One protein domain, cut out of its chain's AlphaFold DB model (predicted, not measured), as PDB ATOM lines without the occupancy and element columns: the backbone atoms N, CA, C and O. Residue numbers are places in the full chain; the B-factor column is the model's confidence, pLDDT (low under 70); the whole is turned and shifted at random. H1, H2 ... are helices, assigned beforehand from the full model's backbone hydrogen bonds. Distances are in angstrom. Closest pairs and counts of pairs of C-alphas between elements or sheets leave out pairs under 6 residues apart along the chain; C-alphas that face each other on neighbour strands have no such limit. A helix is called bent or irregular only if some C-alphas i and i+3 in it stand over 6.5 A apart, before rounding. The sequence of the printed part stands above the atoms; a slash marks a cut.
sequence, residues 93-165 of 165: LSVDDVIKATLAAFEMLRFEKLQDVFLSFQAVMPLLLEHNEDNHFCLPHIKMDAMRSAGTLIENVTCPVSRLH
ATOM      1  N   LEU A  93     -47.818   2.240  37.667       67.94
ATOM      2  CA  LEU A  93     -46.433   1.769  37.624       67.94
ATOM      3  C   LEU A  93     -45.881   1.780  39.057       67.94
ATOM      4  O   LEU A  93     -46.253   2.660  39.842       67.94
ATOM      5  N   SER A  94     -45.021   0.823  39.415       82.50
ATOM      6  CA  SER A  94     -44.291   0.921  40.683       82.50
ATOM      7  C   SER A  94     -43.286   2.079  40.618       82.50
ATOM      8  O   SER A  94     -42.892   2.513  39.532       82.50
ATOM      9  N   VAL A  95     -42.863   2.592  41.777       82.81
ATOM     10  CA  VAL A  95     -41.845   3.656  41.838       82.81
ATOM     11  C   VAL A  95     -40.559   3.210  41.132       82.81
ATOM     12  O   VAL A  95     -40.005   3.973  40.344       82.81
ATOM     13  N   ASP A  96     -40.144   1.960  41.333       89.31
ATOM     14  CA  ASP A  96     -38.933   1.405  40.724       89.31
ATOM     15  C   ASP A  96     -39.040   1.300  39.198       89.31
ATOM     16  O   ASP A  96     -38.086   1.626  38.488       89.31
ATOM     17  N   ASP A  97     -40.210   0.920  38.673       82.12
ATOM     18  CA  ASP A  97     -40.446   0.870  37.225       82.12
ATOM     19  C   ASP A  97     -40.336   2.261  36.598       82.12
ATOM     20  O   ASP A  97     -39.731   2.423  35.534       82.12
ATOM     21  N   VAL A  98     -40.882   3.280  37.271       80.94
ATOM     22  CA  VAL A  98     -40.787   4.675  36.819       80.94
ATOM     23  C   VAL A  98     -39.337   5.144  36.846       80.94
ATOM     24  O   VAL A  98     -38.879   5.726  35.861       80.94
ATOM     25  N   ILE A  99     -38.595   4.867  37.921       85.12
ATOM     26  CA  ILE A  99     -37.175   5.239  38.029       85.12
ATOM     27  C   ILE A  99     -36.375   4.581  36.902       85.12
ATOM     28  O   ILE A  99     -35.658   5.268  36.173       85.12
ATOM     29  N   LYS A 100     -36.533   3.269  36.706       85.81
ATOM     30  CA  LYS A 100     -35.804   2.515  35.681       85.81
ATOM     31  C   LYS A 100     -36.116   3.010  34.270       85.81
ATOM     32  O   LYS A 100     -35.195   3.213  33.482       85.81
ATOM     33  N   ALA A 101     -37.393   3.224  33.956       81.12
ATOM     34  CA  ALA A 101     -37.805   3.761  32.661       81.12
ATOM     35  C   ALA A 101     -37.248   5.174  32.431       81.12
ATOM     36  O   ALA A 101     -36.798   5.486  31.330       81.12
ATOM     37  N   THR A 102     -37.229   6.002  33.478       83.25
ATOM     38  CA  THR A 102     -36.695   7.367  33.413       83.25
ATOM     39  C   THR A 102     -35.194   7.366  33.135       83.25
ATOM     40  O   THR A 102     -34.748   8.065  32.229       83.25
ATOM     41  N   LEU A 103     -34.416   6.549  33.855       90.94
ATOM     42  CA  LEU A 103     -32.970   6.433  33.635       90.94
ATOM     43  C   LEU A 103     -32.651   5.908  32.232       90.94
ATOM     44  O   LEU A 103     -31.801   6.469  31.548       90.94
ATOM     45  N   ALA A 104     -33.374   4.888  31.766       86.44
ATOM     46  CA  ALA A 104     -33.197   4.372  30.412       86.44
ATOM     47  C   ALA A 104     -33.498   5.438  29.344       86.44
ATOM     48  O   ALA A 104     -32.740   5.583  28.389       86.44
ATOM     49  N   ALA A 105     -34.573   6.213  29.512       84.19
ATOM     50  CA  ALA A 105     -34.907   7.297  28.594       84.19
ATOM     51  C   ALA A 105     -33.836   8.400  28.575       84.19
ATOM     52  O   ALA A 105     -33.549   8.939  27.507       84.19
ATOM     53  N   PHE A 106     -33.237   8.710  29.730       84.75
ATOM     54  CA  PHE A 106     -32.154   9.688  29.833       84.75
ATOM     55  C   PHE A 106     -30.898   9.233  29.083       84.75
ATOM     56  O   PHE A 106     -30.386   9.980  28.258       84.75
ATOM     57  N   GLU A 107     -30.457   7.990  29.288       88.75
ATOM     58  CA  GLU A 107     -29.297   7.420  28.578       88.75
ATOM     59  C   GLU A 107     -29.521   7.324  27.059       88.75
ATOM     60  O   GLU A 107     -28.590   7.440  26.264       88.75
ATOM     61  N   MET A 108     -30.770   7.135  26.626       87.94
ATOM     62  CA  MET A 108     -31.133   7.109  25.205       87.94
ATOM     63  C   MET A 108     -31.303   8.508  24.586       87.94
ATOM     64  O   MET A 108     -31.445   8.620  23.360       87.94
ATOM     65  N   LEU A 109     -31.327   9.576  25.390       86.69
ATOM     66  CA  LEU A 109     -31.561  10.933  24.908       86.69
ATOM     67  C   LEU A 109     -30.307  11.480  24.217       86.69
ATOM     68  O   LEU A 109     -29.249  11.632  24.817       86.69
ATOM     69  N   ARG A 110     -30.444  11.837  22.939       87.56
ATOM     70  CA  ARG A 110     -29.363  12.442  22.147       87.56
ATOM     71  C   ARG A 110     -29.491  13.963  22.087       87.56
ATOM     72  O   ARG A 110     -30.607  14.490  22.121       87.56
ATOM     73  N   PHE A 111     -28.370  14.671  21.934       84.25
ATOM     74  CA  PHE A 111     -28.357  16.138  21.902       84.25
ATOM     75  C   PHE A 111     -29.196  16.713  20.747       84.25
ATOM     76  O   PHE A 111     -29.841  17.747  20.914       84.25
ATOM     77  N   GLU A 112     -29.268  16.025  19.603       85.94
ATOM     78  CA  GLU A 112     -30.081  16.458  18.462       85.94
ATOM     79  C   GLU A 112     -31.570  16.453  18.812       85.94
ATOM     80  O   GLU A 112     -32.319  17.320  18.364       85.94
ATOM     81  N   LYS A 113     -32.006  15.512  19.660       85.88
ATOM     82  CA  LYS A 113     -33.393  15.470  20.135       85.88
ATOM     83  C   LYS A 113     -33.686  16.586  21.122       85.88
ATOM     84  O   LYS A 113     -34.776  17.147  21.081       85.88
ATOM     85  N   LEU A 114     -32.717  16.969  21.950       83.12
ATOM     86  CA  LEU A 114     -32.868  18.145  22.803       83.12
ATOM     87  C   LEU A 114     -32.964  19.435  21.968       83.12
ATOM     88  O   LEU A 114     -33.813  20.280  22.244       83.12
ATOM     89  N   GLN A 115     -32.162  19.553  20.905       85.06
ATOM     90  CA  GLN A 115     -32.235  20.674  19.965       85.06
ATOM     91  C   GLN A 115     -33.588  20.724  19.231       85.06
ATOM     92  O   GLN A 115     -34.155  21.803  19.077       85.06
ATOM     93  N   ASP A 116     -34.136  19.571  18.825       85.81
ATOM     94  CA  ASP A 116     -35.479  19.486  18.229       85.81
ATOM     95  C   ASP A 116     -36.559  20.012  19.169       85.81
ATOM     96  O   ASP A 116     -37.428  20.799  18.783       85.81
ATOM     97  N   VAL A 117     -36.507  19.568  20.423       84.12
ATOM     98  CA  VAL A 117     -37.454  19.993  21.453       84.12
ATOM     99  C   VAL A 117     -37.350  21.502  21.656       84.12
ATOM    100  O   VAL A 117     -38.369  22.190  21.627       84.12
ATOM    101  N   PHE A 118     -36.134  22.038  21.764       83.81
ATOM    102  CA  PHE A 118     -35.911  23.470  21.941       83.81
ATOM    103  C   PHE A 118     -36.456  24.306  20.775       83.81
ATOM    104  O   PHE A 118     -37.193  25.266  21.000       83.81
ATOM    105  N   LEU A 119     -36.173  23.914  19.530       84.62
ATOM    106  CA  LEU A 119     -36.695  24.603  18.345       84.62
ATOM    107  C   LEU A 119     -38.222  24.516  18.250       84.62
ATOM    108  O   LEU A 119     -38.876  25.479  17.849       84.62
ATOM    109  N   SER A 120     -38.798  23.383  18.658       84.44
ATOM    110  CA  SER A 120     -40.250  23.208  18.710       84.44
ATOM    111  C   SER A 120     -40.870  24.163  19.726       84.44
ATOM    112  O   SER A 120     -41.829  24.861  19.403       84.44
ATOM    113  N   PHE A 121     -40.284  24.269  20.923       82.25
ATOM    114  CA  PHE A 121     -40.711  25.235  21.935       82.25
ATOM    115  C   PHE A 121     -40.611  26.673  21.431       82.25
ATOM    116  O   PHE A 121     -41.586  27.422  21.513       82.25
ATOM    117  N   GLN A 122     -39.476  27.051  20.843       83.81
ATOM    118  CA  GLN A 122     -39.283  28.389  20.288       83.81
ATOM    119  C   GLN A 122     -40.288  28.734  19.186       83.81
ATOM    120  O   GLN A 122     -40.672  29.893  19.062       83.81
ATOM    121  N   ALA A 123     -40.730  27.761  18.391       84.38
ATOM    122  CA  ALA A 123     -41.730  27.993  17.353       84.38
ATOM    123  C   ALA A 123     -43.160  28.088  17.894       84.38
ATOM    124  O   ALA A 123     -43.999  28.753  17.288       84.38
ATOM    125  N   VAL A 124     -43.439  27.461  19.039       81.88
ATOM    126  CA  VAL A 124     -44.738  27.564  19.714       81.88
ATOM    127  C   VAL A 124     -44.877  28.879  20.486       81.88
ATOM    128  O   VAL A 124     -45.965  29.451  20.522       81.88
ATOM    129  N   MET A 125     -43.798  29.399  21.074       82.75
ATOM    130  CA  MET A 125     -43.836  30.628  21.882       82.75
ATOM    131  C   MET A 125     -44.490  31.836  21.172       82.75
ATOM    132  O   MET A 125     -45.308  32.506  21.802       82.75
ATOM    133  N   PRO A 126     -44.224  32.127  19.881       79.94
ATOM    134  CA  PRO A 126     -44.923  33.185  19.155       79.94
ATOM    135  C   PRO A 126     -46.418  32.927  18.955       79.94
ATOM    136  O   PRO A 126     -47.184  33.881  18.973       79.94
ATOM    137  N   LEU A 127     -46.831  31.667  18.780       79.44
ATOM    138  CA  LEU A 127     -48.246  31.312  18.615       79.44
ATOM    139  C   LEU A 127     -49.028  31.606  19.898       79.44
ATOM    140  O   LEU A 127     -50.126  32.147  19.841       79.44
ATOM    141  N   LEU A 128     -48.439  31.334  21.064       78.81
ATOM    142  CA  LEU A 128     -49.059  31.677  22.348       78.81
ATOM    143  C   LEU A 128     -49.299  33.175  22.521       78.81
ATOM    144  O   LEU A 128     -50.312  33.566  23.096       78.81
ATOM    145  N   LEU A 129     -48.369  34.000  22.035       77.75
ATOM    146  CA  LEU A 129     -48.504  35.456  22.084       77.75
ATOM    147  C   LEU A 129     -49.631  35.949  21.166       77.75
ATOM    148  O   LEU A 129     -50.276  36.938  21.482       77.75
ATOM    149  N   GLU A 130     -49.889  35.264  20.049       76.38
ATOM    150  CA  GLU A 130     -50.976  35.613  19.122       76.38
ATOM    151  C   GLU A 130     -52.354  35.158  19.620       76.38
ATOM    152  O   GLU A 130     -53.361  35.802  19.328       76.38
ATOM    153  N   HIS A 131     -52.408  34.063  20.381       72.12
ATOM    154  CA  HIS A 131     -53.656  33.424  20.794       72.12
ATOM    155  C   HIS A 131     -54.119  33.781  22.217       72.12
ATOM    156  O   HIS A 131     -55.047  33.154  22.720       72.12
ATOM    157  N   ASN A 132     -53.547  34.814  22.855       64.81
ATOM    158  CA  ASN A 132     -53.982  35.337  24.163       64.81
ATOM    159  C   ASN A 132     -54.227  34.231  25.212       64.81
ATOM    160  O   ASN A 132     -55.302  34.146  25.804       64.81
ATOM    161  N   GLU A 133     -53.212  33.392  25.438       66.75
ATOM    162  CA  GLU A 133     -53.232  32.256  26.381       66.75
ATOM    163  C   GLU A 133     -54.140  31.066  25.996       66.75
ATOM    164  O   GLU A 133     -54.213  30.093  26.756       66.75
ATOM    165  N   ASP A 134     -54.803  31.091  24.834       71.69
ATOM    166  CA  ASP A 134     -55.491  29.910  24.313       71.69
ATOM    167  C   ASP A 134     -54.468  28.850  23.870       71.69
ATOM    168  O   ASP A 134     -53.516  29.119  23.137       71.69
ATOM    169  N   ASN A 135     -54.677  27.618  24.334       74.81
ATOM    170  CA  ASN A 135     -53.818  26.474  24.047       74.81
ATOM    171  C   ASN A 135     -54.309  25.639  22.851       74.81
ATOM    172  O   ASN A 135     -53.723  24.601  22.537       74.81
ATOM    173  N   HIS A 136     -55.367  26.082  22.166       72.12
ATOM    174  CA  HIS A 136     -55.901  25.457  20.957       72.12
ATOM    175  C   HIS A 136     -55.194  25.936  19.676       72.12
ATOM    176  O   HIS A 136     -55.828  26.398  18.731       72.12
ATOM    177  N   PHE A 137     -53.870  25.790  19.612       70.06
ATOM    178  CA  PHE A 137     -53.085  26.084  18.408       70.06
ATOM    179  C   PHE A 137     -52.533  24.808  17.758       70.06
ATOM    180  O   PHE A 137     -52.212  23.813  18.419       70.06
ATOM    181  N   CYS A 138     -52.402  24.831  16.431       71.19
ATOM    182  CA  CYS A 138     -51.742  23.759  15.694       71.19
ATOM    183  C   CYS A 138     -50.234  23.809  15.950       71.19
ATOM    184  O   CYS A 138     -49.608  24.860  15.816       71.19
ATOM    185  N   LEU A 139     -49.638  22.662  16.281       72.62
ATOM    186  CA  LEU A 139     -48.190  22.590  16.421       72.62
ATOM    187  C   LEU A 139     -47.528  22.805  15.053       72.62
ATOM    188  O   LEU A 139     -47.891  22.126  14.088       72.62
ATOM    189  N   PRO A 140     -46.540  23.707  14.958       74.44
ATOM    190  CA  PRO A 140     -45.794  23.883  13.728       74.44
ATOM    191  C   PRO A 140     -44.981  22.614  13.448       74.44
ATOM    192  O   PRO A 140     -44.091  22.240  14.210       74.44
ATOM    193  N   HIS A 141     -45.282  21.936  12.339       78.56
ATOM    194  CA  HIS A 141     -44.503  20.789  11.876       78.56
ATOM    195  C   HIS A 141     -43.204  21.263  11.222       78.56
ATOM    196  O   HIS A 141     -43.129  21.478  10.010       78.56
ATOM    197  N   ILE A 142     -42.167  21.417  12.038       76.50
ATOM    198  CA  ILE A 142     -40.827  21.755  11.568       76.50
ATOM    199  C   ILE A 142     -40.177  20.464  11.084       76.50
ATOM    200  O   ILE A 142     -39.992  19.516  11.844       76.50
ATOM    201  N   LYS A 143     -39.843  20.406   9.795       85.12
ATOM    202  CA  LYS A 143     -39.183  19.255   9.162       85.12
ATOM    203  C   LYS A 143     -37.696  19.207   9.544       85.12
ATOM    204  O   LYS A 143     -36.832  19.285   8.674       85.12
ATOM    205  N   MET A 144     -37.411  19.123  10.844       85.62
ATOM    206  CA  MET A 144     -36.080  19.318  11.428       85.62
ATOM    207  C   MET A 144     -35.053  18.336  10.871       85.62
ATOM    208  O   MET A 144     -33.977  18.760  10.467       85.62
ATOM    209  N   ASP A 145     -35.407  17.054  10.750       85.88
ATOM    210  CA  ASP A 145     -34.518  16.044  10.165       85.88
ATOM    211  C   ASP A 145     -34.159  16.382   8.707       85.88
ATOM    212  O   ASP A 145     -32.988  16.367   8.338       85.88
ATOM    213  N   ALA A 146     -35.142  16.796   7.899       86.69
ATOM    214  CA  ALA A 146     -34.910  17.214   6.514       86.69
ATOM    215  C   ALA A 146     -34.041  18.482   6.422       86.69
ATOM    216  O   ALA A 146     -33.150  18.563   5.577       86.69
ATOM    217  N   MET A 147     -34.262  19.461   7.305       86.56
ATOM    218  CA  MET A 147     -33.457  20.688   7.364       86.56
ATOM    219  C   MET A 147     -32.018  20.413   7.809       86.56
ATOM    220  O   MET A 147     -31.090  21.004   7.253       86.56
ATOM    221  N   ARG A 148     -31.809  19.488   8.756       88.25
ATOM    222  CA  ARG A 148     -30.466  19.029   9.145       88.25
ATOM    223  C   ARG A 148     -29.747  18.354   7.989       88.25
ATOM    224  O   ARG A 148     -28.607  18.708   7.720       88.25
ATOM    225  N   SER A 149     -30.412  17.438   7.282       88.81
ATOM    226  CA  SER A 149     -29.829  16.780   6.104       88.81
ATOM    227  C   SER A 149     -29.445  17.774   5.005       88.81
ATOM    228  O   SER A 149     -28.475  17.546   4.292       88.81
ATOM    229  N   ALA A 150     -30.174  18.887   4.890       90.56
ATOM    230  CA  ALA A 150     -29.883  19.962   3.945       90.56
ATOM    231  C   ALA A 150     -28.878  21.013   4.465       90.56
ATOM    232  O   ALA A 150     -28.563  21.945   3.732       90.56
ATOM    233  N   GLY A 151     -28.405  20.919   5.715       87.12
ATOM    234  CA  GLY A 151     -27.501  21.908   6.320       87.12
ATOM    235  C   GLY A 151     -28.130  23.288   6.562       87.12
ATOM    236  O   GLY A 151     -27.415  24.280   6.649       87.12
ATOM    237  N   THR A 152     -29.462  23.371   6.649       88.69
ATOM    238  CA  THR A 152     -30.231  24.632   6.747       88.69
ATOM    239  C   THR A 152     -31.040  24.753   8.039       88.69
ATOM    240  O   THR A 152     -31.921  25.606   8.145       88.69
ATOM    241  N   LEU A 153     -30.779  23.893   9.032       85.12
ATOM    242  CA  LEU A 153     -31.488  23.951  10.306       85.12
ATOM    243  C   LEU A 153     -31.204  25.286  11.007       85.12
ATOM    244  O   LEU A 153     -30.061  25.602  11.325       85.12
ATOM    245  N   ILE A 154     -32.264  26.050  11.258       82.56
ATOM    246  CA  ILE A 154     -32.189  27.294  12.022       82.56
ATOM    247  C   ILE A 154     -31.797  27.004  13.474       82.56
ATOM    248  O   ILE A 154     -32.289  26.052  14.074       82.56
ATOM    249  N   GLU A 155     -30.936  27.840  14.050       78.44
ATOM    250  CA  GLU A 155     -30.539  27.701  15.458       78.44
ATOM    251  C   GLU A 155     -31.546  28.338  16.414       78.44
ATOM    252  O   GLU A 155     -31.731  27.842  17.521       78.44
ATOM    253  N   ASN A 156     -32.197  29.432  15.994       78.25
ATOM    254  CA  ASN A 156     -33.160  30.165  16.810       78.25
ATOM    255  C   ASN A 156     -34.311  30.749  15.978       78.25
ATOM    256  O   ASN A 156     -34.100  31.268  14.880       78.25
ATOM    257  N   VAL A 157     -35.525  30.732  16.532       77.50
ATOM    258  CA  VAL A 157     -36.695  31.407  15.941       77.50
ATOM    259  C   VAL A 157     -36.681  32.898  16.299       77.50
ATOM    260  O   VAL A 157     -36.518  33.272  17.457       77.50
ATOM    261  N   THR A 158     -36.882  33.773  15.309       77.06
ATOM    262  CA  THR A 158     -37.007  35.225  15.535       77.06
ATOM    263  C   THR A 158     -38.467  35.603  15.782       77.06
ATOM    264  O   THR A 158     -39.341  35.234  14.999       77.06
ATOM    265  N   CYS A 159     -38.739  36.380  16.835       71.50
ATOM    266  CA  CYS A 159     -40.075  36.903  17.134       71.50
ATOM    267  C   CYS A 159     -40.093  38.441  17.027       71.50
ATOM    268  O   CYS A 159     -39.350  39.105  17.756       71.50
ATOM    269  N   PRO A 160     -40.904  39.039  16.134       74.12
ATOM    270  CA  PRO A 160     -40.990  40.489  16.014       74.12
ATOM    271  C   PRO A 160     -41.736  41.110  17.204       74.12
ATOM    272  O   PRO A 160     -42.774  40.621  17.644       74.12
ATOM    273  N   VAL A 161     -41.243  42.260  17.679       65.75
ATOM    274  CA  VAL A 161     -41.807  43.007  18.825       65.75
ATOM    275  C   VAL A 161     -43.272  43.417  18.602       65.75
ATOM    276  O   VAL A 161     -44.012  43.609  19.564       65.75
ATOM    277  N   SER A 162     -43.725  43.501  17.348       66.25
ATOM    278  CA  SER A 162     -45.123  43.769  16.990       66.25
ATOM    279  C   SER A 162     -46.116  42.703  17.469       66.25
ATOM    280  O   SER A 162     -47.314  42.952  17.431       66.25
ATOM    281  N   ARG A 163     -45.649  41.534  17.927       67.19
ATOM    282  CA  ARG A 163     -46.495  40.493  18.538       67.19
ATOM    283  C   ARG A 163     -46.696  40.659  20.050       67.19
ATOM    284  O   ARG A 163     -47.431  39.890  20.645       67.19
ATOM    285  N   LEU A 164     -46.057  41.651  20.678       61.72
ATOM    286  CA  LEU A 164     -46.157  41.943  22.119       61.72
ATOM    287  C   LEU A 164     -47.153  43.076  22.432       61.72
ATOM    288  O   LEU A 164     -46.855  43.934  23.267       61.72
ATOM    289  N   HIS A 165     -48.262  43.171  21.701       54.16
ATOM    290  CA  HIS A 165     -49.240  44.249  21.891       54.16
ATOM    291  C   HIS A 165     -50.272  43.861  22.947       54.16
ATOM    292  O   HIS A 165     -50.892  42.792  22.794       54.16
TER     293      HIS A 165
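This is residues 93 to 165 of the 165 residues of an uncharacterized protein of Aphanomyces astaci (UniProt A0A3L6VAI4). One long helix, H2, forms the middle, with the chain folded back along it, and H1 sticks out from its first end as a free arm, so that H1 and H2 make a wide V whose corner is the tight link of residues 108 to 110. After H2 the chain returns along it through residues 131 to 143 to the short helix H3, near H2's first half, and the tail of residues 150 to 165 then runs back along another side of H2 toward its last end. The printed part has 73 residues with three named helices, in the order H1, H2, H3, and no named strand; the class is all helix. It is only just loose, close to extended, with a radius of gyration of the C-alphas of 16.6 A, and its outline is flat, 49 by 34 by 18 A.

Begin with H2, residues 111 to 130: find C-alpha 111 at (-28.357, 16.138, 21.902), from where the helix runs 30.0 A to C-alpha 130 at (-50.976, 35.613, 19.122). It is neither bent nor irregular, but only just: C-alphas 123 and 126 are 6.4 A apart. Before it comes H1, residues 95 to 107, which starts at C-alpha 95 at (-41.845, 3.656, 41.838) and measures 18.6 A from first to last C-alpha. H3, residues 144 to 149, is 8.6 A long and ends at C-alpha 149 at (-29.829, 16.780, 6.104).

Look first at H2, which touches no helix but is near H3. H2 and H3 are close but not clearly touching, with 1 pair of C-alphas within 8 A; their closest C-alphas are those of Asp 116 and Met 144, 6.8 A apart. Their lines stand at a steep tilt of 49 degrees, and they run opposite ways. H1 is apart from H2, and H1 is apart from H3. Residues 93 to 111, of which 95 to 107 belong to H1, stand free. Along the backbone of H1 and H3 you will find every O i to N i+4 pair within hydrogen-bond range; in H2 it is 14 of 16.

Look for the two C-alphas farthest apart at Ser 94 and Ser 162, 49.0 A from each other. Without the stretch that stands free, the body has 54 residues and spans 36 by 22 by 15 A. The link from H1 to H2 is tight, with 3 residues, and the link from H2 to H3 is long, with 13. The printed part has no cut and ends at His 165, the chain's last residue. In the B-factor column the mean pLDDT of the printed part is 80.2; look for values under 70 at residue 93, residues 132 to 133 and residues 161 to 165 of this model.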